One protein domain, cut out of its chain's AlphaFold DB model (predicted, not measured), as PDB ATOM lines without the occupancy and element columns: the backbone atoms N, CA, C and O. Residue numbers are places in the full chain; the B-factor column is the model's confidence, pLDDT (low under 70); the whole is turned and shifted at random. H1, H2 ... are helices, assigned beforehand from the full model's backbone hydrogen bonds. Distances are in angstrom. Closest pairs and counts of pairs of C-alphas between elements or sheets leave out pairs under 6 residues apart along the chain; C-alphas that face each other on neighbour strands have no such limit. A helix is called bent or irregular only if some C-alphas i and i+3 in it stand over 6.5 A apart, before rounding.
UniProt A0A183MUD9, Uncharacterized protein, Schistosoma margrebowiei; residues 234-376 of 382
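This is residues 234 to 376 of the 382 residues of an uncharacterized protein of Schistosoma margrebowiei (UniProt A0A183MUD9). Two long helical hairpins, H1 with H2 and H5 with H6, are stacked with their four helices running nearly along one axis, while the shorter H3 stands across one end. H4 packs at a steep tilt on residues 335 to 339 of H5, and a long link, residues 300 to 316, runs lengthwise along the outside. The printed part has 143 residues with six named helices, H1 to H6 in chain order, and no named strand; the class is all helix. It is compact, with a radius of gyration of the C-alphas of 15.0 A, and spans 45 by 30 by 27 A.

H6, residues 354 to 375, forms a hairpin with H5, residues 333 to 350, at a shallow tilt of 13 degrees; their closest C-alphas, Leu 348 and Leu 354, are 5.3 A apart. H2, residues 260 to 280, touches H5 at Leu 264 and Gln 344, 5.9 A between C-alphas, opposite ways at 20 degrees. H2, H5 and H6 form an up and down bundle, each running against the one before it. With residues 367 to 375 alone, H6 touches H2, closest at C-alphas 371 and 278, 6.6 A. H1, residues 240 to 256, forms a hairpin with H2, at Ala 251 and Ala 263, the closest C-alphas, 4.1 A; H1 and H6 are apart. H3, residues 290 to 299, touches H5 about perpendicular, 88 degrees, C-alphas 299 and 333 being closest at 6.1 A. H4, residues 317 to 327, touches H5 at C-alphas 322 and 335, the closest, 6.3 A. Every O i to N i+4 pair is within hydrogen-bond range in H1 to H5, and 16 of 18 in H6.

H1 begins at C-alpha 240 (0.184, -37.568, -1.984) and H6 ends at C-alpha 375 (10.357, -44.650, -11.593). H6 measures 31.2 A, H2 30.4 A, H5 26.1 A and H1 24.2 A. H6 is irregular, but only just: C-alphas 355 and 358 are 6.8 A apart.

The farthest C-alphas, Ser 286 and Asp 352, are 45.2 A apart. The printed part has no cut, and H3 to H4 is a long link. Residues 284 to 286 and 302 to 324 have pLDDT under 70.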
ATOM      1  N   SER A 234       2.526 -29.369  -7.078       80.56
ATOM      2  CA  SER A 234       3.836 -29.115  -7.686       80.56
ATOM      3  C   SER A 234       4.926 -28.766  -6.664       80.56
ATOM      4  O   SER A 234       6.103 -28.685  -7.018       80.56
ATOM      5  N   THR A 235       4.560 -28.546  -5.398       82.94
ATOM      6  CA  THR A 235       5.506 -28.161  -4.347       82.94
ATOM      7  C   THR A 235       6.270 -29.370  -3.808       82.94
ATOM      8  O   THR A 235       5.728 -30.457  -3.636       82.94
ATOM      9  N   PHE A 236       7.551 -29.178  -3.483       80.12
ATOM     10  CA  PHE A 236       8.417 -30.255  -2.981       80.12
ATOM     11  C   PHE A 236       7.967 -30.826  -1.622       80.12
ATOM     12  O   PHE A 236       8.251 -31.980  -1.307       80.12
ATOM     13  N   THR A 237       7.274 -30.020  -0.811       82.31
ATOM     14  CA  THR A 237       6.757 -30.402   0.513       82.31
ATOM     15  C   THR A 237       5.401 -31.097   0.460       82.31
ATOM     16  O   THR A 237       4.915 -31.537   1.499       82.31
ATOM     17  N   TRP A 238       4.766 -31.150  -0.710       87.25
ATOM     18  CA  TRP A 238       3.476 -31.801  -0.877       87.25
ATOM     19  C   TRP A 238       3.594 -33.311  -0.686       87.25
ATOM     20  O   TRP A 238       4.589 -33.901  -1.103       87.25
ATOM     21  N   ASP A 239       2.575 -33.937  -0.097       87.44
ATOM     22  CA  ASP A 239       2.512 -35.379   0.138       87.44
ATOM     23  C   ASP A 239       1.210 -35.965  -0.425       87.44
ATOM     24  O   ASP A 239       0.112 -35.627   0.027       87.44
ATOM     25  N   TYR A 240       1.331 -36.883  -1.388       92.19
ATOM     26  CA  TYR A 240       0.184 -37.568  -1.984       92.19
ATOM     27  C   TYR A 240      -0.659 -38.325  -0.948       92.19
ATOM     28  O   TYR A 240      -1.883 -38.351  -1.060       92.19
ATOM     29  N   PHE A 241      -0.045 -38.917   0.082       90.19
ATOM     30  CA  PHE A 241      -0.784 -39.665   1.101       90.19
ATOM     31  C   PHE A 241      -1.683 -38.755   1.941       90.19
ATOM     32  O   PHE A 241      -2.746 -39.183   2.381       90.19
ATOM     33  N   GLU A 242      -1.307 -37.485   2.123       87.19
ATOM     34  CA  GLU A 242      -2.189 -36.513   2.769       87.19
ATOM     35  C   GLU A 242      -3.434 -36.248   1.921       87.19
ATOM     36  O   GLU A 242      -4.546 -36.263   2.452       87.19
ATOM     37  N   TYR A 243      -3.260 -36.058   0.611       90.25
ATOM     38  CA  TYR A 243      -4.369 -35.917  -0.330       90.25
ATOM     39  C   TYR A 243      -5.255 -37.165  -0.359       90.25
ATOM     40  O   TYR A 243      -6.481 -37.046  -0.277       90.25
ATOM     41  N   LEU A 244      -4.647 -38.353  -0.414       90.94
ATOM     42  CA  LEU A 244      -5.367 -39.619  -0.391       90.94
ATOM     43  C   LEU A 244      -6.213 -39.735   0.878       90.94
ATOM     44  O   LEU A 244      -7.415 -39.937   0.757       90.94
ATOM     45  N   ASP A 245      -5.642 -39.505   2.065       85.56
ATOM     46  CA  ASP A 245      -6.403 -39.577   3.317       85.56
ATOM     47  C   ASP A 245      -7.660 -38.680   3.278       85.56
ATOM     48  O   ASP A 245      -8.713 -39.057   3.792       85.56
ATOM     49  N   ARG A 246      -7.563 -37.475   2.687       85.38
ATOM     50  CA  ARG A 246      -8.708 -36.555   2.556       85.38
ATOM     51  C   ARG A 246      -9.751 -37.084   1.569       85.38
ATOM     52  O   ARG A 246     -10.945 -37.002   1.856       85.38
ATOM     53  N   LYS A 247      -9.318 -37.627   0.426       90.25
ATOM     54  CA  LYS A 247     -10.202 -38.269  -0.561       90.25
ATOM     55  C   LYS A 247     -10.933 -39.465   0.038       90.25
ATOM     56  O   LYS A 247     -12.125 -39.629  -0.197       90.25
ATOM     57  N   GLU A 248     -10.256 -40.263   0.856       87.38
ATOM     58  CA  GLU A 248     -10.866 -41.409   1.526       87.38
ATOM     59  C   GLU A 248     -11.922 -41.001   2.548       87.38
ATOM     60  O   GLU A 248     -13.028 -41.544   2.538       87.38
ATOM     61  N   GLU A 249     -11.600 -40.024   3.400       85.19
ATOM     62  CA  GLU A 249     -12.540 -39.475   4.379       85.19
ATOM     63  C   GLU A 249     -13.797 -38.925   3.666       85.19
ATOM     64  O   GLU A 249     -14.925 -39.213   4.081       85.19
ATOM     65  N   LEU A 250     -13.627 -38.214   2.546       88.12
ATOM     66  CA  LEU A 250     -14.738 -37.721   1.727       88.12
ATOM     67  C   LEU A 250     -15.532 -38.859   1.058       88.12
ATOM     68  O   LEU A 250     -16.763 -38.877   1.122       88.12
ATOM     69  N   ALA A 251     -14.857 -39.854   0.481       88.69
ATOM     70  CA  ALA A 251     -15.502 -41.018  -0.120       88.69
ATOM     71  C   ALA A 251     -16.350 -41.784   0.905       88.69
ATOM     72  O   ALA A 251     -17.465 -42.210   0.602       88.69
ATOM     73  N   HIS A 252     -15.867 -41.926   2.143       83.44
ATOM     74  CA  HIS A 252     -16.638 -42.536   3.230       83.44
ATOM     75  C   HIS A 252     -17.881 -41.722   3.580       83.44
ATOM     76  O   HIS A 252     -18.932 -42.319   3.805       83.44
ATOM     77  N   MET A 253     -17.802 -40.387   3.578       85.00
ATOM     78  CA  MET A 253     -18.981 -39.533   3.762       85.00
ATOM     79  C   MET A 253     -20.015 -39.764   2.652       85.00
ATOM     80  O   MET A 253     -21.210 -39.865   2.928       85.00
ATOM     81  N   TYR A 254     -19.578 -39.917   1.402       88.62
ATOM     82  CA  TYR A 254     -20.483 -40.238   0.303       88.62
ATOM     83  C   TYR A 254     -21.115 -41.622   0.436       88.62
ATOM     84  O   TYR A 254     -22.332 -41.733   0.296       88.62
ATOM     85  N   LEU A 255     -20.340 -42.662   0.758       85.19
ATOM     86  CA  LEU A 255     -20.879 -44.005   1.017       85.19
ATOM     87  C   LEU A 255     -21.907 -43.978   2.150       85.19
ATOM     88  O   LEU A 255     -22.995 -44.535   2.021       85.19
ATOM     89  N   PHE A 256     -21.594 -43.257   3.226       79.81
ATOM     90  CA  PHE A 256     -22.487 -43.036   4.356       79.81
ATOM     91  C   PHE A 256     -23.817 -42.388   3.925       79.81
ATOM     92  O   PHE A 256     -24.873 -42.715   4.458       79.81
ATOM     93  N   LEU A 257     -23.798 -41.508   2.928       85.75
ATOM     94  CA  LEU A 257     -24.989 -40.853   2.392       85.75
ATOM     95  C   LEU A 257     -25.654 -41.610   1.223       85.75
ATOM     96  O   LEU A 257     -26.599 -41.096   0.623       85.75
ATOM     97  N   GLY A 258     -25.185 -42.811   0.872       85.31
ATOM     98  CA  GLY A 258     -25.673 -43.566  -0.292       85.31
ATOM     99  C   GLY A 258     -25.256 -42.973  -1.649       85.31
ATOM    100  O   GLY A 258     -25.829 -43.306  -2.686       85.31
ATOM    101  N   GLY A 259     -24.268 -42.077  -1.661       88.44
ATOM    102  CA  GLY A 259     -23.673 -41.461  -2.845       88.44
ATOM    103  C   GLY A 259     -22.565 -42.315  -3.466       88.44
ATOM    104  O   GLY A 259     -21.454 -41.828  -3.645       88.44
ATOM    105  N   HIS A 260     -22.837 -43.582  -3.788       88.88
ATOM    106  CA  HIS A 260     -21.810 -44.539  -4.233       88.88
ATOM    107  C   HIS A 260     -21.010 -44.066  -5.460       88.88
ATOM    108  O   HIS A 260     -19.790 -44.187  -5.474       88.88
ATOM    109  N   GLU A 261     -21.666 -43.443  -6.444       89.56
ATOM    110  CA  GLU A 261     -20.992 -42.875  -7.625       89.56
ATOM    111  C   GLU A 261     -20.003 -41.759  -7.273       89.56
ATOM    112  O   GLU A 261     -18.942 -41.654  -7.882       89.56
ATOM    113  N   HIS A 262     -20.326 -40.948  -6.263       91.44
ATOM    114  CA  HIS A 262     -19.443 -39.877  -5.805       91.44
ATOM    115  C   HIS A 262     -18.235 -40.485  -5.096       91.44
ATOM    116  O   HIS A 262     -17.103 -40.144  -5.407       91.44
ATOM    117  N   ALA A 263     -18.457 -41.473  -4.223       90.56
ATOM    118  CA  ALA A 263     -17.369 -42.203  -3.583       90.56
ATOM    119  C   ALA A 263     -16.436 -42.874  -4.606       90.56
ATOM    120  O   ALA A 263     -15.218 -42.796  -4.466       90.56
ATOM    121  N   LEU A 264     -16.992 -43.504  -5.646       91.56
ATOM    122  CA  LEU A 264     -16.214 -44.102  -6.732       91.56
ATOM    123  C   LEU A 264     -15.391 -43.048  -7.482       91.56
ATOM    124  O   LEU A 264     -14.232 -43.296  -7.815       91.56
ATOM    125  N   HIS A 265     -15.976 -41.874  -7.730       93.31
ATOM    126  CA  HIS A 265     -15.289 -40.748  -8.354       93.31
ATOM    127  C   HIS A 265     -14.086 -40.270  -7.526       93.31
ATOM    128  O   HIS A 265     -13.007 -40.128  -8.094       93.31
ATOM    129  N   GLU A 266     -14.215 -40.143  -6.200       93.44
ATOM    130  CA  GLU A 266     -13.101 -39.734  -5.328       93.44
ATOM    131  C   GLU A 266     -11.872 -40.655  -5.459       93.44
ATOM    132  O   GLU A 266     -10.741 -40.177  -5.574       93.44
ATOM    133  N   TYR A 267     -12.071 -41.980  -5.495       93.69
ATOM    134  CA  TYR A 267     -10.966 -42.936  -5.678       93.69
ATOM    135  C   TYR A 267     -10.385 -42.912  -7.100       93.69
ATOM    136  O   TYR A 267      -9.177 -43.108  -7.278       93.69
ATOM    137  N   ARG A 268     -11.217 -42.660  -8.121       94.19
ATOM    138  CA  ARG A 268     -10.760 -42.495  -9.510       94.19
ATOM    139  C   ARG A 268      -9.880 -41.258  -9.654       94.19
ATOM    140  O   ARG A 268      -8.778 -41.375 -10.182       94.19
ATOM    141  N   GLU A 269     -10.311 -40.120  -9.116       95.69
ATOM    142  CA  GLU A 269      -9.513 -38.889  -9.114       95.69
ATOM    143  C   GLU A 269      -8.202 -39.062  -8.340       95.69
ATOM    144  O   GLU A 269      -7.149 -38.629  -8.807       95.69
ATOM    145  N   ALA A 270      -8.229 -39.757  -7.197       95.88
ATOM    146  CA  ALA A 270      -7.009 -40.074  -6.460       95.88
ATOM    147  C   ALA A 270      -6.031 -40.922  -7.285       95.88
ATOM    148  O   ALA A 270      -4.828 -40.644  -7.291       95.88
ATOM    149  N   THR A 271      -6.538 -41.922  -8.008       94.88
ATOM    150  CA  THR A 271      -5.728 -42.765  -8.901       94.88
ATOM    151  C   THR A 271      -5.141 -41.948 -10.053       94.88
ATOM    152  O   THR A 271      -3.960 -42.086 -10.368       94.88
ATOM    153  N   GLU A 272      -5.942 -41.075 -10.662       95.19
ATOM    154  CA  GLU A 272      -5.516 -40.223 -11.770       95.19
ATOM    155  C   GLU A 272      -4.445 -39.213 -11.336       95.19
ATOM    156  O   GLU A 272      -3.440 -39.043 -12.030       95.19
ATOM    157  N   LEU A 273      -4.614 -38.573 -10.173       95.06
ATOM    158  CA  LEU A 273      -3.627 -37.629  -9.650       95.06
ATOM    159  C   LEU A 273      -2.296 -38.324  -9.337       95.06
ATOM    160  O   LEU A 273      -1.246 -37.776  -9.665       95.06
ATOM    161  N   LEU A 274      -2.325 -39.542  -8.783       95.19
ATOM    162  CA  LEU A 274      -1.114 -40.341  -8.563       95.19
ATOM    163  C   LEU A 274      -0.338 -40.537  -9.868       95.19
ATOM    164  O   LEU A 274       0.854 -40.234  -9.932       95.19
ATOM    165  N   SER A 275      -1.027 -40.996 -10.917       94.44
ATOM    166  CA  SER A 275      -0.432 -41.206 -12.238       94.44
ATOM    167  C   SER A 275       0.150 -39.913 -12.813       94.44
ATOM    168  O   SER A 275       1.282 -39.915 -13.295       94.44
ATOM    169  N   LYS A 276      -0.573 -38.788 -12.705       92.94
ATOM    170  CA  LYS A 276      -0.087 -37.467 -13.143       92.94
ATOM    171  C   LYS A 276       1.174 -37.040 -12.391       92.94
ATOM    172  O   LYS A 276       2.125 -36.581 -13.020       92.94
ATOM    173  N   CYS A 277       1.218 -37.219 -11.070       91.81
ATOM    174  CA  CYS A 277       2.393 -36.894 -10.262       91.81
ATOM    175  C   CYS A 277       3.610 -37.751 -10.640       91.81
ATOM    176  O   CYS A 277       4.713 -37.220 -10.777       91.81
ATOM    177  N   ILE A 278       3.421 -39.056 -10.864       92.81
ATOM    178  CA  ILE A 278       4.499 -39.953 -11.310       92.81
ATOM    179  C   ILE A 278       5.006 -39.531 -12.692       92.81
ATOM    180  O   ILE A 278       6.212 -39.401 -12.888       92.81
ATOM    181  N   GLN A 279       4.113 -39.242 -13.638       90.88
ATOM    182  CA  GLN A 279       4.499 -38.769 -14.972       90.88
ATOM    183  C   GLN A 279       5.268 -37.444 -14.914       90.88
ATOM    184  O   GLN A 279       6.315 -37.313 -15.550       90.88
ATOM    185  N   ALA A 280       4.807 -36.486 -14.107       88.88
ATOM    186  CA  ALA A 280       5.471 -35.197 -13.924       88.88
ATOM    187  C   ALA A 280       6.886 -35.332 -13.330       88.88
ATOM    188  O   ALA A 280       7.743 -34.486 -13.588       88.88
ATOM    189  N   SER A 281       7.176 -36.418 -12.603       85.81
ATOM    190  CA  SER A 281       8.509 -36.671 -12.040       85.81
ATOM    191  C   SER A 281       9.611 -36.812 -13.098       85.81
ATOM    192  O   SER A 281      10.774 -36.531 -12.805       85.81
ATOM    193  N   THR A 282       9.261 -37.172 -14.341       81.12
ATOM    194  CA  THR A 282      10.205 -37.210 -15.475       81.12
ATOM    195  C   THR A 282      10.731 -35.822 -15.846       81.12
ATOM    196  O   THR A 282      11.864 -35.689 -16.300       81.12
ATOM    197  N   GLN A 283       9.933 -34.775 -15.615       73.62
ATOM    198  CA  GLN A 283      10.260 -33.389 -15.960       73.62
ATOM    199  C   GLN A 283      11.017 -32.668 -14.836       73.62
ATOM    200  O   GLN A 283      11.663 -31.651 -15.076       73.62
ATOM    201  N   GLN A 284      10.948 -33.183 -13.604       67.06
ATOM    202  CA  GLN A 284      11.479 -32.526 -12.402       67.06
ATOM    203  C   GLN A 284      12.950 -32.864 -12.089       67.06
ATOM    204  O   GLN A 284      13.522 -32.320 -11.140       67.06
ATOM    205  N   GLY A 285      13.597 -33.727 -12.884       66.00
ATOM    206  CA  GLY A 285      15.001 -34.102 -12.691       66.00
ATOM    207  C   GLY A 285      15.266 -34.671 -11.289       66.00
ATOM    208  O   GLY A 285      14.592 -35.599 -10.854       66.00
ATOM    209  N   SER A 286      16.241 -34.107 -10.564       61.88
ATOM    210  CA  SER A 286      16.693 -34.580  -9.239       61.88
ATOM    211  C   SER A 286      15.828 -34.126  -8.051       61.88
ATOM    212  O   SER A 286      16.147 -34.468  -6.916       61.88
ATOM    213  N   LYS A 287      14.790 -33.306  -8.262       73.50
ATOM    214  CA  LYS A 287      13.980 -32.709  -7.180       73.50
ATOM    215  C   LYS A 287      12.578 -33.313  -7.127       73.50
ATOM    216  O   LYS A 287      11.589 -32.602  -7.288       73.50
ATOM    217  N   ARG A 288      12.496 -34.625  -6.913       82.94
ATOM    218  CA  ARG A 288      11.221 -35.320  -6.690       82.94
ATOM    219  C   ARG A 288      10.705 -35.047  -5.270       82.94
ATOM    220  O   ARG A 288      11.515 -34.889  -4.361       82.94
ATOM    221  N   PRO A 289       9.382 -34.979  -5.041       87.50
ATOM    222  CA  PRO A 289       8.834 -34.876  -3.689       87.50
ATOM    223  C   PRO A 289       9.217 -36.079  -2.813       87.50
ATOM    224  O   PRO A 289       9.264 -37.214  -3.289       87.50
ATOM    225  N   GLN A 290       9.399 -35.857  -1.507       88.56
ATOM    226  CA  GLN A 290       9.878 -36.894  -0.576       88.56
ATOM    227  C   GLN A 290       8.991 -38.147  -0.519       88.56
ATOM    228  O   GLN A 290       9.497 -39.257  -0.351       88.56
ATOM    229  N   TRP A 291       7.668 -37.988  -0.637       90.75
ATOM    230  CA  TRP A 291       6.743 -39.125  -0.641       90.75
ATOM    231  C   TRP A 291       6.985 -40.045  -1.842       90.75
ATOM    232  O   TRP A 291       6.879 -41.263  -1.706       90.75
ATOM    233  N   LEU A 292       7.346 -39.474  -2.998       91.31
ATOM    234  CA  LEU A 292       7.582 -40.213  -4.232       91.31
ATOM    235  C   LEU A 292       8.933 -40.930  -4.190       91.31
ATOM    236  O   LEU A 292       9.016 -42.090  -4.590       91.31
ATOM    237  N   ASP A 293       9.967 -40.281  -3.649       89.56
ATOM    238  CA  ASP A 293      11.263 -40.929  -3.418       89.56
ATOM    239  C   ASP A 293      11.116 -42.123  -2.477       89.56
ATOM    240  O   ASP A 293      11.610 -43.210  -2.771       89.56
ATOM    241  N   ARG A 294      10.366 -41.958  -1.382       89.50
ATOM    242  CA  ARG A 294      10.082 -43.053  -0.449       89.50
ATOM    243  C   ARG A 294       9.303 -44.183  -1.118       89.50
ATOM    244  O   ARG A 294       9.682 -45.341  -0.968       89.50
ATOM    245  N   LEU A 295       8.243 -43.859  -1.862       89.38
ATOM    246  CA  LEU A 295       7.446 -44.842  -2.603       89.38
ATOM    247  C   LEU A 295       8.331 -45.644  -3.570       89.38
ATOM    248  O   LEU A 295       8.224 -46.868  -3.635       89.38
ATOM    249  N   THR A 296       9.231 -44.961  -4.278       89.19
ATOM    250  CA  THR A 296      10.172 -45.572  -5.226       89.19
ATOM    251  C   THR A 296      11.169 -46.480  -4.509       89.19
ATOM    252  O   THR A 296      11.327 -47.636  -4.888       89.19
ATOM    253  N   GLN A 297      11.788 -46.002  -3.425       87.56
ATOM    254  CA  GLN A 297      12.740 -46.780  -2.624       87.56
ATOM    255  C   GLN A 297      12.120 -48.061  -2.062       87.56
ATOM    256  O   GLN A 297      12.718 -49.128  -2.162       87.56
ATOM    257  N   LEU A 298      10.911 -47.968  -1.501       85.38
ATOM    258  CA  LEU A 298      10.196 -49.127  -0.964       85.38
ATOM    259  C   LEU A 298       9.802 -50.112  -2.067       85.38
ATOM    260  O   LEU A 298       9.858 -51.319  -1.852       85.38
ATOM    261  N   SER A 299       9.444 -49.608  -3.250       81.75
ATOM    262  CA  SER A 299       9.091 -50.448  -4.402       81.75
ATOM    263  C   SER A 299      10.300 -51.170  -5.008       81.75
ATOM    264  O   SER A 299      10.119 -52.209  -5.633       81.75
ATOM    265  N   SER A 300      11.513 -50.649  -4.803       77.31
ATOM    266  CA  SER A 300      12.777 -51.247  -5.259       77.31
ATOM    267  C   SER A 300      13.463 -52.140  -4.211       77.31
ATOM    268  O   SER A 300      14.533 -52.682  -4.489       77.31
ATOM    269  N   SER A 301      12.896 -52.275  -3.006       70.69
ATOM    270  CA  SER A 301      13.457 -53.094  -1.921       70.69
ATOM    271  C   SER A 301      13.377 -54.598  -2.227       70.69
ATOM    272  O   SER A 301      12.388 -55.075  -2.779       70.69
ATOM    273  N   ASP A 302      14.395 -55.359  -1.803       58.09
ATOM    274  CA  ASP A 302      14.455 -56.827  -1.925       58.09
ATOM    275  C   ASP A 302      13.439 -57.558  -1.019       58.09
ATOM    276  O   ASP A 302      13.238 -58.767  -1.160       58.09
ATOM    277  N   GLU A 303      12.762 -56.849  -0.104       57.25
ATOM    278  CA  GLU A 303      11.568 -57.370   0.569       57.25
ATOM    279  C   GLU A 303      10.424 -57.453  -0.441       57.25
ATOM    280  O   GLU A 303       9.666 -56.504  -0.643       57.25
ATOM    281  N   VAL A 304      10.355 -58.608  -1.102       50.62
ATOM    282  CA  VAL A 304       9.504 -58.918  -2.246       50.62
ATOM    283  C   VAL A 304       8.073 -58.417  -2.042       50.62
ATOM    284  O   VAL A 304       7.217 -59.086  -1.462       50.62
ATOM    285  N   SER A 305       7.791 -57.234  -2.585       48.75
ATOM    286  CA  SER A 305       6.432 -56.839  -2.922       48.75
ATOM    287  C   SER A 305       6.079 -57.621  -4.165       48.75
ATOM    288  O   SER A 305       6.179 -57.136  -5.288       48.75
ATOM    289  N   HIS A 306       5.742 -58.890  -3.964       50.31
ATOM    290  CA  HIS A 306       5.122 -59.660  -5.013       50.31
ATOM    291  C   HIS A 306       3.936 -58.825  -5.506       50.31
ATOM    292  O   HIS A 306       3.135 -58.333  -4.702       50.31
ATOM    293  N   TYR A 307       3.802 -58.705  -6.824       48.16
ATOM    294  CA  TYR A 307       2.516 -58.476  -7.470       48.16
ATOM    295  C   TYR A 307       1.657 -59.708  -7.152       48.16
ATOM    296  O   TYR A 307       1.317 -60.484  -8.037       48.16
ATOM    297  N   VAL A 308       1.409 -60.009  -5.867       45.97
ATOM    298  CA  VAL A 308       0.476 -61.065  -5.535       45.97
ATOM    299  C   VAL A 308      -0.822 -60.487  -6.033       45.97
ATOM    300  O   VAL A 308      -1.374 -59.547  -5.460       45.97
ATOM    301  N   CYS A 309      -1.279 -61.083  -7.121       45.38
ATOM    302  CA  CYS A 309      -2.650 -61.158  -7.567       45.38
ATOM    303  C   CYS A 309      -3.545 -61.771  -6.474       45.38
ATOM    304  O   CYS A 309      -4.464 -62.521  -6.782       45.38
ATOM    305  N   ASP A 310      -3.300 -61.463  -5.198       45.50
ATOM    306  CA  ASP A 310      -4.237 -61.636  -4.109       45.50
ATOM    307  C   ASP A 310      -5.214 -60.465  -4.218       45.50
ATOM    308  O   ASP A 310      -5.332 -59.599  -3.348       45.50
ATOM    309  N   TYR A 311      -5.909 -60.432  -5.361       50.66
ATOM    310  CA  TYR A 311      -7.191 -59.765  -5.523       50.66
ATOM    311  C   TYR A 311      -8.198 -60.542  -4.685       50.66
ATOM    312  O   TYR A 311      -9.156 -61.128  -5.191       50.66
ATOM    313  N   SER A 312      -7.933 -60.611  -3.386       44.12
ATOM    314  CA  SER A 312      -8.849 -61.179  -2.441       44.12
ATOM    315  C   SER A 312     -10.050 -60.246  -2.425       44.12
ATOM    316  O   SER A 312     -10.025 -59.168  -1.834       44.12
ATOM    317  N   LEU A 313     -11.116 -60.677  -3.100       48.19
ATOM    318  CA  LEU A 313     -12.465 -60.166  -2.866       48.19
ATOM    319  C   LEU A 313     -12.880 -60.400  -1.401       48.19
ATOM    320  O   LEU A 313     -13.859 -59.817  -0.941       48.19
ATOM    321  N   ASP A 314     -12.128 -61.229  -0.662       44.22
ATOM    322  CA  ASP A 314     -12.180 -61.323   0.790       44.22
ATOM    323  C   ASP A 314     -11.350 -60.185   1.416       44.22
ATOM    324  O   ASP A 314     -10.151 -60.272   1.693       44.22
ATOM    325  N   VAL A 315     -12.051 -59.071   1.573       49.19
ATOM    326  CA  VAL A 315     -11.652 -57.725   2.013       49.19
ATOM    327  C   VAL A 315     -11.067 -57.690   3.445       49.19
ATOM    328  O   VAL A 315     -10.637 -56.649   3.921       49.19
ATOM    329  N   THR A 316     -11.006 -58.805   4.182       50.03
ATOM    330  CA  THR A 316     -10.760 -58.770   5.636       50.03
ATOM    331  C   THR A 316      -9.292 -58.672   6.059       50.03
ATOM    332  O   THR A 316      -8.946 -57.783   6.829       50.03
ATOM    333  N   ASN A 317      -8.404 -59.563   5.611       42.62
ATOM    334  CA  ASN A 317      -7.034 -59.645   6.155       42.62
ATOM    335  C   ASN A 317      -5.990 -58.877   5.330       42.62
ATOM    336  O   ASN A 317      -5.040 -58.315   5.889       42.62
ATOM    337  N   THR A 318      -6.167 -58.829   4.011       48.03
ATOM    338  CA  THR A 318      -5.287 -58.132   3.061       48.03
ATOM    339  C   THR A 318      -5.441 -56.616   3.185       48.03
ATOM    340  O   THR A 318      -4.433 -55.912   3.261       48.03
ATOM    341  N   GLU A 319      -6.672 -56.114   3.363       53.41
ATOM    342  CA  GLU A 319      -6.913 -54.688   3.616       53.41
ATOM    343  C   GLU A 319      -6.326 -54.221   4.948       53.41
ATOM    344  O   GLU A 319      -5.784 -53.126   5.007       53.41
ATOM    345  N   ILE A 320      -6.369 -55.025   6.018       51.06
ATOM    346  CA  ILE A 320      -5.829 -54.612   7.327       51.06
ATOM    347  C   ILE A 320      -4.314 -54.375   7.244       51.06
ATOM    348  O   ILE A 320      -3.810 -53.366   7.747       51.06
ATOM    349  N   LYS A 321      -3.574 -55.277   6.583       51.97
ATOM    350  CA  LYS A 321      -2.119 -55.138   6.420       51.97
ATOM    351  C   LYS A 321      -1.761 -54.006   5.458       51.97
ATOM    352  O   LYS A 321      -0.943 -53.160   5.825       51.97
ATOM    353  N   GLN A 322      -2.405 -53.936   4.290       57.84
ATOM    354  CA  GLN A 322      -2.185 -52.862   3.312       57.84
ATOM    355  C   GLN A 322      -2.566 -51.489   3.893       57.84
ATOM    356  O   GLN A 322      -1.781 -50.546   3.813       57.84
ATOM    357  N   SER A 323      -3.694 -51.392   4.606       63.69
ATOM    358  CA  SER A 323      -4.136 -50.174   5.299       63.69
ATOM    359  C   SER A 323      -3.136 -49.729   6.369       63.69
ATOM    360  O   SER A 323      -2.892 -48.534   6.516       63.69
ATOM    361  N   SER A 324      -2.489 -50.652   7.090       68.31
ATOM    362  CA  SER A 324      -1.473 -50.282   8.086       68.31
ATOM    363  C   SER A 324      -0.206 -49.674   7.463       68.31
ATOM    364  O   SER A 324       0.316 -48.685   7.980       68.31
ATOM    365  N   ARG A 325       0.265 -50.210   6.329       72.88
ATOM    366  CA  ARG A 325       1.430 -49.681   5.597       72.88
ATOM    367  C   ARG A 325       1.123 -48.334   4.949       72.88
ATOM    368  O   ARG A 325       1.924 -47.410   5.080       72.88
ATOM    369  N   LEU A 326      -0.061 -48.196   4.352       77.62
ATOM    370  CA  LEU A 326      -0.553 -46.935   3.788       77.62
ATOM    371  C   LEU A 326      -0.652 -45.840   4.854       77.62
ATOM    372  O   LEU A 326      -0.096 -44.759   4.672       77.62
ATOM    373  N   LYS A 327      -1.244 -46.144   6.016       75.38
ATOM    374  CA  LYS A 327      -1.347 -45.198   7.145       75.38
ATOM    375  C   LYS A 327       0.004 -44.728   7.666       75.38
ATOM    376  O   LYS A 327       0.147 -43.574   8.060       75.38
ATOM    377  N   ASN A 328       0.996 -45.612   7.657       80.69
ATOM    378  CA  ASN A 328       2.356 -45.290   8.077       80.69
ATOM    379  C   ASN A 328       3.196 -44.651   6.955       80.69
ATOM    380  O   ASN A 328       4.384 -44.413   7.161       80.69
ATOM    381  N   ARG A 329       2.601 -44.371   5.782       86.06
ATOM    382  CA  ARG A 329       3.278 -43.844   4.583       86.06
ATOM    383  C   ARG A 329       4.476 -44.705   4.159       86.06
ATOM    384  O   ARG A 329       5.503 -44.177   3.740       86.06
ATOM    385  N   ASN A 330       4.333 -46.023   4.314       85.00
ATOM    386  CA  ASN A 330       5.345 -47.050   4.056       85.00
ATOM    387  C   ASN A 330       4.802 -48.150   3.122       85.00
ATOM    388  O   ASN A 330       5.103 -49.327   3.305       85.00
ATOM    389  N   ALA A 331       3.950 -47.777   2.168       84.50
ATOM    390  CA  ALA A 331       3.445 -48.686   1.143       84.50
ATOM    391  C   ALA A 331       4.319 -48.629  -0.118       84.50
ATOM    392  O   ALA A 331       4.910 -47.586  -0.405       84.50
ATOM    393  N   THR A 332       4.366 -49.718  -0.885       85.50
ATOM    394  CA  THR A 332       4.923 -49.717  -2.250       85.50
ATOM    395  C   THR A 332       3.910 -49.209  -3.277       85.50
ATOM    396  O   THR A 332       2.715 -49.091  -2.986       85.50
ATOM    397  N   LEU A 333       4.362 -48.922  -4.506       87.44
ATOM    398  CA  LEU A 333       3.477 -48.523  -5.608       87.44
ATOM    399  C   LEU A 333       2.385 -49.577  -5.859       87.44
ATOM    400  O   LEU A 333       1.228 -49.221  -6.067       87.44
ATOM    401  N   PHE A 334       2.733 -50.864  -5.779       82.81
ATOM    402  CA  PHE A 334       1.791 -51.973  -5.960       82.81
ATOM    403  C   PHE A 334       0.743 -52.025  -4.872       82.81
ATOM    404  O   PHE A 334      -0.440 -52.135  -5.174       82.81
ATOM    405  N   GLU A 335       1.163 -51.927  -3.612       82.62
ATOM    406  CA  GLU A 335       0.238 -51.929  -2.481       82.62
ATOM    407  C   GLU A 335      -0.739 -50.756  -2.579       82.62
ATOM    408  O   GLU A 335      -1.937 -50.940  -2.375       82.62
ATOM    409  N   LEU A 336      -0.254 -49.574  -2.970       87.88
ATOM    410  CA  LEU A 336      -1.088 -48.395  -3.173       87.88
ATOM    411  C   LEU A 336      -2.073 -48.558  -4.343       87.88
ATOM    412  O   LEU A 336      -3.261 -48.271  -4.188       87.88
ATOM    413  N   LYS A 337      -1.617 -49.038  -5.505       88.44
ATOM    414  CA  LYS A 337      -2.481 -49.259  -6.680       88.44
ATOM    415  C   LYS A 337      -3.511 -50.356  -6.435       88.44
ATOM    416  O   LYS A 337      -4.680 -50.165  -6.761       88.44
ATOM    417  N   ASN A 338      -3.104 -51.464  -5.820       82.81
ATOM    418  CA  ASN A 338      -4.008 -52.557  -5.463       82.81
ATOM    419  C   ASN A 338      -5.049 -52.109  -4.446       82.81
ATOM    420  O   ASN A 338      -6.218 -52.451  -4.597       82.81
ATOM    421  N   TYR A 339      -4.655 -51.297  -3.467       84.94
ATOM    422  CA  TYR A 339      -5.588 -50.699  -2.527       84.94
ATOM    423  C   TYR A 339      -6.623 -49.814  -3.233       84.94
ATOM    424  O   TYR A 339      -7.822 -50.029  -3.096       84.94
ATOM    425  N   LEU A 340      -6.195 -48.854  -4.057       88.81
ATOM    426  CA  LEU A 340      -7.124 -47.998  -4.804       88.81
ATOM    427  C   LEU A 340      -8.061 -48.815  -5.709       88.81
ATOM    428  O   LEU A 340      -9.246 -48.493  -5.830       88.81
ATOM    429  N   LEU A 341      -7.543 -49.876  -6.330       87.06
ATOM    430  CA  LEU A 341      -8.299 -50.792  -7.181       87.06
ATOM    431  C   LEU A 341      -9.319 -51.616  -6.381       87.06
ATOM    432  O   LEU A 341     -10.468 -51.725  -6.811       87.06
ATOM    433  N   SER A 342      -8.952 -52.138  -5.206       83.69
ATOM    434  CA  SER A 342      -9.863 -52.899  -4.340       83.69
ATOM    435  C   SER A 342     -10.995 -52.024  -3.801       83.69
ATOM    436  O   SER A 342     -12.159 -52.430  -3.838       83.69
ATOM    437  N   ARG A 343     -10.696 -50.778  -3.402       85.56
ATOM    438  CA  ARG A 343     -11.715 -49.800  -2.990       85.56
ATOM    439  C   ARG A 343     -12.724 -49.562  -4.109       85.56
ATOM    440  O   ARG A 343     -13.928 -49.650  -3.870       85.56
ATOM    441  N   GLN A 344     -12.259 -49.343  -5.336       89.19
ATOM    442  CA  GLN A 344     -13.136 -49.145  -6.496       89.19
ATOM    443  C   GLN A 344     -13.960 -50.399  -6.820       89.19
ATOM    444  O   GLN A 344     -15.162 -50.283  -7.053       89.19
ATOM    445  N   ALA A 345     -13.360 -51.592  -6.751       86.12
ATOM    446  CA  ALA A 345     -14.059 -52.866  -6.934       86.12
ATOM    447  C   ALA A 345     -15.188 -53.062  -5.913       86.12
ATOM    448  O   ALA A 345     -16.301 -53.433  -6.283       86.12
ATOM    449  N   SER A 346     -14.921 -52.758  -4.637       83.31
ATOM    450  CA  SER A 346     -15.912 -52.876  -3.562       83.31
ATOM    451  C   SER A 346     -17.126 -51.975  -3.807       83.31
ATOM    452  O   SER A 346     -18.265 -52.398  -3.614       83.31
ATOM    453  N   ILE A 347     -16.908 -50.760  -4.319       86.06
ATOM    454  CA  ILE A 347     -17.991 -49.821  -4.625       86.06
ATOM    455  C   ILE A 347     -18.752 -50.261  -5.879       86.06
ATOM    456  O   ILE A 347     -19.978 -50.233  -5.878       86.06
ATOM    457  N   LEU A 348     -18.058 -50.739  -6.918       86.56
ATOM    458  CA  LEU A 348     -18.700 -51.322  -8.104       86.56
ATOM    459  C   LEU A 348     -19.572 -52.534  -7.745       86.56
ATOM    460  O   LEU A 348     -20.647 -52.692  -8.321       86.56
ATOM    461  N   CYS A 349     -19.150 -53.348  -6.773       85.50
ATOM    462  CA  CYS A 349     -19.962 -54.427  -6.210       85.50
ATOM    463  C   CYS A 349     -21.254 -53.904  -5.584       85.50
ATOM    464  O   CYS A 349     -22.324 -54.439  -5.853       85.50
ATOM    465  N   ILE A 350     -21.167 -52.842  -4.780       82.69
ATOM    466  CA  ILE A 350     -22.340 -52.213  -4.156       82.69
ATOM    467  C   ILE A 350     -23.280 -51.616  -5.217       82.69
ATOM    468  O   ILE A 350     -24.498 -51.647  -5.041       82.69
ATOM    469  N   CYS A 351     -22.737 -51.100  -6.321       84.12
ATOM    470  CA  CYS A 351     -23.510 -50.531  -7.426       84.12
ATOM    471  C   CYS A 351     -24.079 -51.564  -8.417       84.12
ATOM    472  O   CYS A 351     -24.705 -51.138  -9.384       84.12
ATOM    473  N   ASP A 352     -23.851 -52.870  -8.229       87.56
ATOM    474  CA  ASP A 352     -24.195 -53.922  -9.206       87.56
ATOM    475  C   ASP A 352     -23.571 -53.685 -10.603       87.56
ATOM    476  O   ASP A 352     -24.177 -53.896 -11.649       87.56
ATOM    477  N   ARG A 353     -22.327 -53.185 -10.615       90.50
ATOM    478  CA  ARG A 353     -21.558 -52.808 -11.820       90.50
ATOM    479  C   ARG A 353     -20.207 -53.519 -11.903       90.50
ATOM    480  O   ARG A 353     -19.243 -53.006 -12.474       90.50
ATOM    481  N   LEU A 354     -20.102 -54.718 -11.323       88.00
ATOM    482  CA  LEU A 354     -18.860 -55.510 -11.340       88.00
ATOM    483  C   LEU A 354     -18.385 -55.873 -12.748       88.00
ATOM    484  O   LEU A 354     -17.199 -56.113 -12.948       88.00
ATOM    485  N   ASN A 355     -19.275 -55.862 -13.737       91.69
ATOM    486  CA  ASN A 355     -18.929 -56.038 -15.143       91.69
ATOM    487  C   ASN A 355     -17.950 -54.967 -15.674       91.69
ATOM    488  O   ASN A 355     -17.284 -55.215 -16.674       91.69
ATOM    489  N   GLU A 356     -17.825 -53.806 -15.021       91.06
ATOM    490  CA  GLU A 356     -16.833 -52.775 -15.375       91.06
ATOM    491  C   GLU A 356     -15.430 -53.067 -14.827       91.06
ATOM    492  O   GLU A 356     -14.435 -52.545 -15.339       91.06
ATOM    493  N   PHE A 357     -15.332 -53.908 -13.793       88.44
ATOM    494  CA  PHE A 357     -14.082 -54.169 -13.089       88.44
ATOM    495  C   PHE A 357     -12.965 -54.736 -13.987       88.44
ATOM    496  O   PHE A 357     -11.847 -54.238 -13.870       88.44
ATOM    497  N   PRO A 358     -13.202 -55.686 -14.921       90.44
ATOM    498  CA  PRO A 358     -12.134 -56.228 -15.764       90.44
ATOM    499  C   PRO A 358     -11.412 -55.168 -16.605       90.44
ATOM    500  O   PRO A 358     -10.183 -55.145 -16.652       90.44
ATOM    501  N   ALA A 359     -12.163 -54.254 -17.231       89.69
ATOM    502  CA  ALA A 359     -11.582 -53.171 -18.023       89.69
ATOM    503  C   ALA A 359     -10.772 -52.208 -17.141       89.69
ATOM    504  O   ALA A 359      -9.675 -51.782 -17.511       89.69
ATOM    505  N   PHE A 360     -11.289 -51.907 -15.950       86.06
ATOM    506  CA  PHE A 360     -10.616 -51.045 -14.986       86.06
ATOM    507  C   PHE A 360      -9.328 -51.669 -14.420       86.06
ATOM    508  O   PHE A 360      -8.294 -51.001 -14.334       86.06
ATOM    509  N   ALA A 361      -9.361 -52.961 -14.087       88.75
ATOM    510  CA  ALA A 361      -8.199 -53.710 -13.627       88.75
ATOM    511  C   ALA A 361      -7.115 -53.763 -14.711       88.75
ATOM    512  O   ALA A 361      -5.965 -53.436 -14.432       88.75
ATOM    513  N   TYR A 362      -7.489 -54.063 -15.961       89.75
ATOM    514  CA  TYR A 362      -6.566 -54.046 -17.099       89.75
ATOM    515  C   TYR A 362      -5.873 -52.684 -17.257       89.75
ATOM    516  O   TYR A 362      -4.644 -52.614 -17.301       89.75
ATOM    517  N   HIS A 363      -6.638 -51.587 -17.253       90.44
ATOM    518  CA  HIS A 363      -6.070 -50.237 -17.327       90.44
ATOM    519  C   HIS A 363      -5.121 -49.935 -16.151       90.44
ATOM    520  O   HIS A 363      -4.054 -49.340 -16.332       90.44
ATOM    521  N   THR A 364      -5.480 -50.364 -14.939       89.06
ATOM    522  CA  THR A 364      -4.643 -50.183 -13.744       89.06
ATOM    523  C   THR A 364      -3.329 -50.953 -13.863       89.06
ATOM    524  O   THR A 364      -2.273 -50.399 -13.564       89.06
ATOM    525  N   ILE A 365      -3.359 -52.188 -14.368       88.25
ATOM    526  CA  ILE A 365      -2.154 -52.993 -14.607       88.25
ATOM    527  C   ILE A 365      -1.249 -52.302 -15.637       88.25
ATOM    528  O   ILE A 365      -0.080 -52.049 -15.348       88.25
ATOM    529  N   CYS A 366      -1.782 -51.922 -16.804       90.31
ATOM    530  CA  CYS A 366      -0.999 -51.276 -17.864       90.31
ATOM    531  C   CYS A 366      -0.382 -49.939 -17.424       90.31
ATOM    532  O   CYS A 366       0.787 -49.664 -17.710       90.31
ATOM    533  N   SER A 367      -1.148 -49.107 -16.711       91.50
ATOM    534  CA  SER A 367      -0.634 -47.841 -16.172       91.50
ATOM    535  C   SER A 367       0.441 -48.070 -15.112       91.50
ATOM    536  O   SER A 367       1.484 -47.426 -15.174       91.50
ATOM    537  N   THR A 368       0.258 -49.047 -14.220       89.75
ATOM    538  CA  THR A 368       1.268 -49.402 -13.211       89.75
ATOM    539  C   THR A 368       2.566 -49.868 -13.874       89.75
ATOM    540  O   THR A 368       3.634 -49.398 -13.499       89.75
ATOM    541  N   LEU A 369       2.496 -50.709 -14.916       88.50
ATOM    542  CA  LEU A 369       3.676 -51.131 -15.688       88.50
ATOM    543  C   LEU A 369       4.434 -49.949 -16.304       88.50
ATOM    544  O   LEU A 369       5.662 -49.911 -16.294       88.50
ATOM    545  N   THR A 370       3.703 -48.956 -16.806       91.31
ATOM    546  CA  THR A 370       4.301 -47.734 -17.357       91.31
ATOM    547  C   THR A 370       4.969 -46.891 -16.265       91.31
ATOM    548  O   THR A 370       6.073 -46.388 -16.450       91.31
ATOM    549  N   GLU A 371       4.320 -46.750 -15.112       91.75
ATOM    550  CA  GLU A 371       4.804 -45.965 -13.972       91.75
ATOM    551  C   GLU A 371       6.054 -46.565 -13.317       91.75
ATOM    552  O   GLU A 371       6.957 -45.822 -12.945       91.75
ATOM    553  N   ILE A 372       6.157 -47.892 -13.242       88.44
ATOM    554  CA  ILE A 372       7.374 -48.602 -12.811       88.44
ATOM    555  C   ILE A 372       8.567 -48.201 -13.674       88.44
ATOM    556  O   ILE A 372       9.622 -47.867 -13.140       88.44
ATOM    557  N   ASN A 373       8.387 -48.208 -14.997       88.31
ATOM    558  CA  ASN A 373       9.445 -47.840 -15.936       88.31
ATOM    559  C   ASN A 373       9.853 -46.370 -15.768       88.31
ATOM    560  O   ASN A 373      11.030 -46.045 -15.853       88.31
ATOM    561  N   ILE A 374       8.891 -45.483 -15.491       89.88
ATOM    562  CA  ILE A 374       9.162 -44.067 -15.197       89.88
ATOM    563  C   ILE A 374       9.988 -43.906 -13.913       89.88
ATOM    564  O   ILE A 374      10.866 -43.042 -13.837       89.88
ATOM    565  N   LEU A 375       9.697 -44.715 -12.895       88.50
ATOM    566  CA  LEU A 375      10.357 -44.650 -11.593       88.50
ATOM    567  C   LEU A 375      11.659 -45.461 -11.517       88.50
ATOM    568  O   LEU A 375      12.348 -45.361 -10.505       88.50
ATOM    569  N   ASP A 376      12.008 -46.204 -12.573       84.62
ATOM    570  CA  ASP A 376      13.179 -47.091 -12.648       84.62
ATOM    571  C   ASP A 376      13.220 -48.131 -11.508       84.62
ATOM    572  O   ASP A 376      14.238 -48.383 -10.860       84.62
TER     573      ASP A 376